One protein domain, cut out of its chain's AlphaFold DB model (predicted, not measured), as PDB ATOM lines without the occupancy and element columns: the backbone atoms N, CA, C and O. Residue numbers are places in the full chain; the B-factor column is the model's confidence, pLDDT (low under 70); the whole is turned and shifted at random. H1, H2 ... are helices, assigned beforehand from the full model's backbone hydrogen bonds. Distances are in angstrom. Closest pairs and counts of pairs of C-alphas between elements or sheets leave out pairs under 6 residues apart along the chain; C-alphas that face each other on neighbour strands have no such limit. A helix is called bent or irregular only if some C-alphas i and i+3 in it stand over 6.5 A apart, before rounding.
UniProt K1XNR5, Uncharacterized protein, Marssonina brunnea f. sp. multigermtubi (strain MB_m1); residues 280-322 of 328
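AT A GLANCE: This is residues 280 to 322 of the 328 residues of an uncharacterized protein of Marssonina brunnea f. sp. multigermtubi (strain MB_m1) (UniProt K1XNR5). This is a lopsided helical hairpin with a loose tail: the short helix H1 packs beside residues 293 to 301 of the much longer H2, and the rest of H2 runs on past it. From the far end of H2 the printed part turns back through a link to a small last helix, H3, and residues 317 to 322 stick out, away from the hairpin. The printed part has 43 residues with three named helices, in the order H1, H2, H3, and no named strand, and the class is all helix. It is only just loose, close to compact, with a radius of gyration of the C-alphas of 11.3 A, and the C-alphas span 31 by 22 by 15 A.

HOW THE PARTS SIT: Start with H1, residues 280 to 289, and go on past His 290, a tight link of one residue, into H2, residues 291 to 309. The two touch, and their closest C-alphas, those of Ala 287 and Arg 294, are 4.9 A apart. H2 touches H1 with residues 293 to 301 alone. They form a helical hairpin, running opposite ways at a shallow tilt of 21 degrees, with their centres 11.1 A apart. H2 is irregular: its C-alphas 292 and 295 are 7.1 A apart, against about 5 A in a regular helix, and its line is a rough one. Go on through a short link of nine residues to H3, residues 319 to 322, which is apart from H1 and from H2. Along the backbone, every O i to N i+4 pair of H1 is within hydrogen-bond range, as are 13 of 15 in H2, while H3 is too short for such a pair.

IN THESE COORDINATES: Find C-alpha 280 at (293.005, 327.847, 322.263); from there H1 runs 14.6 A to C-alpha 289. Pick up H2 at C-alpha 291, at (281.345, 324.492, 310.569), and trace it over 27.8 A to C-alpha 309, at (287.028, 329.708, 337.280). H3 runs 5.6 A from C-alpha 319 to the last printed C-alpha, that of Phe 322, at (294.050, 311.762, 323.665).

THE WHOLE: Look for the two C-alphas farthest apart at Ile 289 and Gly 311, 31.2 A from each other. The first and last printed C-alphas, those of Val 280 and Phe 322, are 16.2 A apart. The printed part has no cut, and neither link is long. In the B-factor column the mean pLDDT of the printed part is 81.6; it is under 70 at residue 281 and at residues 318 to 322, and the mean of H3 is 42.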
ATOM      1  N   VAL A 280     294.427 327.451 322.265       71.81
ATOM      2  CA  VAL A 280     293.005 327.847 322.263       71.81
ATOM      3  C   VAL A 280     292.668 328.702 321.037       71.81
ATOM      4  O   VAL A 280     291.631 328.503 320.402       71.81
ATOM      5  N   TRP A 281     293.574 329.603 320.646       67.12
ATOM      6  CA  TRP A 281     293.408 330.438 319.452       67.12
ATOM      7  C   TRP A 281     293.378 329.620 318.157       67.12
ATOM      8  O   TRP A 281     292.528 329.858 317.298       67.12
ATOM      9  N   LYS A 282     294.252 328.614 318.032       77.25
ATOM     10  CA  LYS A 282     294.259 327.700 316.879       77.25
ATOM     11  C   LYS A 282     292.965 326.899 316.783       77.25
ATOM     12  O   LYS A 282     292.419 326.768 315.693       77.25
ATOM     13  N   LEU A 283     292.442 326.424 317.912       76.25
ATOM     14  CA  LEU A 283     291.201 325.648 317.955       76.25
ATOM     15  C   LEU A 283     289.980 326.499 317.570       76.25
ATOM     16  O   LEU A 283     289.101 326.038 316.841       76.25
ATOM     17  N   TRP A 284     289.961 327.770 317.984       78.94
ATOM     18  CA  TRP A 284     288.938 328.732 317.568       78.94
ATOM     19  C   TRP A 284     289.011 329.059 316.072       78.94
ATOM     20  O   TRP A 284     287.979 329.090 315.398       78.94
ATOM     21  N   LEU A 285     290.221 329.253 315.536       78.19
ATOM     22  CA  LEU A 285     290.434 329.503 314.110       78.19
ATOM     23  C   LEU A 285     290.001 328.292 313.264       78.19
ATOM     24  O   LEU A 285     289.289 328.453 312.276       78.19
ATOM     25  N   TYR A 286     290.340 327.079 313.706       79.38
ATOM     26  CA  TYR A 286     289.956 325.831 313.044       79.38
ATOM     27  C   TYR A 286     288.432 325.628 313.035       79.38
ATOM     28  O   TYR A 286     287.846 325.287 312.008       79.38
ATOM     29  N   ALA A 287     287.761 325.940 314.148       83.31
ATOM     30  CA  ALA A 287     286.301 325.904 314.251       83.31
ATOM     31  C   ALA A 287     285.594 326.981 313.403       83.31
ATOM     32  O   ALA A 287     284.407 326.843 313.098       83.31
ATOM     33  N   LYS A 288     286.299 328.058 313.028       76.88
ATOM     34  CA  LYS A 288     285.801 329.070 312.084       76.88
ATOM     35  C   LYS A 288     285.824 328.571 310.637       76.88
ATOM     36  O   LYS A 288     284.948 328.949 309.868       76.88
ATOM     37  N   ILE A 289     286.807 327.740 310.293       84.19
ATOM     38  CA  ILE A 289     287.012 327.193 308.944       84.19
ATOM     39  C   ILE A 289     286.132 325.953 308.713       84.19
ATOM     40  O   ILE A 289     285.621 325.767 307.612       84.19
ATOM     41  N   HIS A 290     285.883 325.141 309.749       85.75
ATOM     42  CA  HIS A 290     285.077 323.917 309.653       85.75
ATOM     43  C   HIS A 290     283.780 323.998 310.487       85.75
ATOM     44  O   HIS A 290     283.806 323.744 311.696       85.75
ATOM     45  N   PRO A 291     282.615 324.288 309.864       84.50
ATOM     46  CA  PRO A 291     281.345 324.492 310.569       84.50
ATOM     47  C   PRO A 291     280.892 323.316 311.445       84.50
ATOM     48  O   PRO A 291     280.283 323.539 312.492       84.50
ATOM     49  N   SER A 292     281.228 322.080 311.062       87.88
ATOM     50  CA  SER A 292     280.889 320.857 311.807       87.88
ATOM     51  C   SER A 292     281.556 320.772 313.186       87.88
ATOM     52  O   SER A 292     281.017 320.132 314.085       87.88
ATOM     53  N   TRP A 293     282.673 321.473 313.401       86.56
ATOM     54  CA  TRP A 293     283.421 321.466 314.668       86.56
ATOM     55  C   TRP A 293     283.036 322.606 315.614       86.56
ATOM     56  O   TRP A 293     283.465 322.648 316.769       86.56
ATOM     57  N   ARG A 294     282.195 323.540 315.157       86.56
ATOM     58  CA  ARG A 294     281.849 324.756 315.904       86.56
ATOM     59  C   ARG A 294     281.130 324.469 317.223       86.56
ATOM     60  O   ARG A 294     281.286 325.229 318.179       86.56
ATOM     61  N   PHE A 295     280.333 323.404 317.276       86.56
ATOM     62  CA  PHE A 295     279.598 323.018 318.481       86.56
ATOM     63  C   PHE A 295     280.524 322.414 319.545       86.56
ATOM     64  O   PHE A 295     280.505 322.854 320.695       86.56
ATOM     65  N   GLU A 296     281.400 321.493 319.147       88.12
ATOM     66  CA  GLU A 296     282.347 320.844 320.060       88.12
ATOM     67  C   GLU A 296     283.434 321.811 320.552       88.12
ATOM     68  O   GLU A 296     283.737 321.851 321.744       88.12
ATOM     69  N   ALA A 297     283.924 322.710 319.690       88.25
ATOM     70  CA  ALA A 297     284.855 323.762 320.105       88.25
ATOM     71  C   ALA A 297     284.240 324.710 321.153       88.25
ATOM     72  O   ALA A 297     284.919 325.127 322.093       88.25
ATOM     73  N   LYS A 298     282.942 325.033 321.039       88.12
ATOM     74  CA  LYS A 298     282.234 325.847 322.042       88.12
ATOM     75  C   LYS A 298     282.092 325.125 323.380       88.12
ATOM     76  O   LYS A 298     282.289 325.761 324.415       88.12
ATOM     77  N   LYS A 299     281.765 323.827 323.375       89.38
ATOM     78  CA  LYS A 299     281.697 323.016 324.604       89.38
ATOM     79  C   LYS A 299     283.048 322.964 325.305       89.38
ATOM     80  O   LYS A 299     283.110 323.211 326.506       89.38
ATOM     81  N   LEU A 300     284.117 322.719 324.550       90.56
ATOM     82  CA  LEU A 300     285.468 322.657 325.095       90.56
ATOM     83  C   LEU A 300     285.911 324.009 325.671       90.56
ATOM     84  O   LEU A 300     286.417 324.058 326.787       90.56
ATOM     85  N   MET A 301     285.669 325.117 324.963       89.19
ATOM     86  CA  MET A 301     286.004 326.446 325.488       89.19
ATOM     87  C   MET A 301     285.214 326.789 326.752       89.19
ATOM     88  O   MET A 301     285.778 327.371 327.677       89.19
ATOM     89  N   LYS A 302     283.934 326.402 326.824       92.81
ATOM     90  CA  LYS A 302     283.130 326.563 328.041       92.81
ATOM     91  C   LYS A 302     283.706 325.736 329.196       92.81
ATOM     92  O   LYS A 302     283.899 326.279 330.275       92.81
ATOM     93  N   TYR A 303     284.061 324.477 328.945       92.25
ATOM     94  CA  TYR A 303     284.690 323.602 329.937       92.25
ATOM     95  C   TYR A 303     286.017 324.172 330.461       92.25
ATOM     96  O   TYR A 303     286.211 324.264 331.669       92.25
ATOM     97  N   MET A 304     286.904 324.637 329.575       91.19
ATOM     98  CA  MET A 304     288.169 325.266 329.978       91.19
ATOM     99  C   MET A 304     287.948 326.544 330.795       91.19
ATOM    100  O   MET A 304     288.677 326.807 331.752       91.19
ATOM    101  N   PHE A 305     286.936 327.339 330.441       91.00
ATOM    102  CA  PHE A 305     286.582 328.545 331.184       91.00
ATOM    103  C   PHE A 305     286.054 328.218 332.588       91.00
ATOM    104  O   PHE A 305     286.463 328.854 333.562       91.00
ATOM    105  N   ASP A 306     285.208 327.195 332.706       92.19
ATOM    106  CA  ASP A 306     284.673 326.725 333.984       92.19
ATOM    107  C   ASP A 306     285.787 326.139 334.875       92.19
ATOM    108  O   ASP A 306     285.867 326.483 336.056       92.19
ATOM    109  N   MET A 307     286.718 325.360 334.310       92.38
ATOM    110  CA  MET A 307     287.894 324.830 335.024       92.38
ATOM    111  C   MET A 307     288.832 325.944 335.502       92.38
ATOM    112  O   MET A 307     289.311 325.914 336.638       92.38
ATOM    113  N   LYS A 308     289.038 326.986 334.682       91.69
ATOM    114  CA  LYS A 308     289.800 328.177 335.083       91.69
ATOM    115  C   LYS A 308     289.126 328.912 336.241       91.69
ATOM    116  O   LYS A 308     289.805 329.316 337.181       91.69
ATOM    117  N   LYS A 309     287.798 329.065 336.203       90.38
ATOM    118  CA  LYS A 309     287.028 329.708 337.280       90.38
ATOM    119  C   LYS A 309     287.109 328.928 338.598       90.38
ATOM    120  O   LYS A 309     287.034 329.532 339.662       90.38
ATOM    121  N   GLN A 310     287.281 327.611 338.523       95.44
ATOM    122  CA  GLN A 310     287.450 326.731 339.681       95.44
ATOM    123  C   GLN A 310     288.902 326.634 340.179       95.44
ATOM    124  O   GLN A 310     289.138 325.974 341.185       95.44
ATOM    125  N   GLY A 311     289.874 327.265 339.506       94.94
ATOM    126  CA  GLY A 311     291.294 327.149 339.859       94.94
ATOM    127  C   GLY A 311     291.891 325.767 339.573       94.94
ATOM    128  O   GLY A 311     292.916 325.418 340.144       94.94
ATOM    129  N   LYS A 312     291.255 324.979 338.697       94.44
ATOM    130  CA  LYS A 312     291.611 323.586 338.383       94.44
ATOM    131  C   LYS A 312     292.218 323.424 336.994       94.44
ATOM    132  O   LYS A 312     292.076 322.381 336.365       94.44
ATOM    133  N   LEU A 313     292.843 324.470 336.458       88.19
ATOM    134  CA  LEU A 313     293.336 324.435 335.079       88.19
ATOM    135  C   LEU A 313     294.394 323.333 334.872       88.19
ATOM    136  O   LEU A 313     294.412 322.710 333.816       88.19
ATOM    137  N   ASP A 314     295.164 323.020 335.916       88.00
ATOM    138  CA  ASP A 314     296.188 321.966 335.919       88.00
ATOM    139  C   ASP A 314     295.601 320.539 335.868       88.00
ATOM    140  O   ASP A 314     296.310 319.586 335.546       88.00
ATOM    141  N   GLU A 315     294.302 320.371 336.155       87.44
ATOM    142  CA  GLU A 315     293.591 319.085 336.054       87.44
ATOM    143  C   GLU A 315     293.091 318.804 334.622       87.44
ATOM    144  O   GLU A 315     292.569 317.720 334.350       87.44
ATOM    145  N   VAL A 316     293.224 319.757 333.686       87.12
ATOM    146  CA  VAL A 316     292.799 319.556 332.293       87.12
ATOM    147  C   VAL A 316     293.772 318.585 331.609       87.12
ATOM    148  O   VAL A 316     294.963 318.881 331.508       87.12
ATOM    149  N   PRO A 317     293.305 317.425 331.106       77.69
ATOM    150  CA  PRO A 317     294.189 316.446 330.491       77.69
ATOM    151  C   PRO A 317     294.903 317.051 329.278       77.69
ATOM    152  O   PRO A 317     294.277 317.598 328.368       77.69
ATOM    153  N   ASN A 318     296.232 316.934 329.265       68.56
ATOM    154  CA  ASN A 318     297.066 317.379 328.156       68.56
ATOM    155  C   ASN A 318     296.596 316.724 326.849       68.56
ATOM    156  O   ASN A 318     296.536 315.503 326.756       68.56
ATOM    157  N   PHE A 319     296.347 317.515 325.800       47.81
ATOM    158  CA  PHE A 319     295.876 317.022 324.493       47.81
ATOM    159  C   PHE A 319     296.745 315.901 323.883       47.81
ATOM    160  O   PHE A 319     296.271 315.129 323.052       47.81
ATOM    161  N   ALA A 320     298.004 315.779 324.315       39.78
ATOM    162  CA  ALA A 320     298.903 314.699 323.924       39.78
ATOM    163  C   ALA A 320     298.437 313.297 324.375       39.78
ATOM    164  O   ALA A 320     298.763 312.317 323.708       39.78
ATOM    165  N   THR A 321     297.647 313.167 325.448       41.53
ATOM    166  CA  THR A 321     297.175 311.855 325.932       41.53
ATOM    167  C   THR A 321     295.939 311.337 325.194       41.53
ATOM    168  O   THR A 321     295.701 310.132 325.196       41.53
ATOM    169  N   PHE A 322     295.209 312.189 324.465       39.06
ATOM    170  CA  PHE A 322     294.050 311.762 323.665       39.06
ATOM    171  C   PHE A 322     294.428 310.966 322.408       39.06
ATOM    172  O   PHE A 322     293.586 310.276 321.839       39.06
TER     173      PHE A 322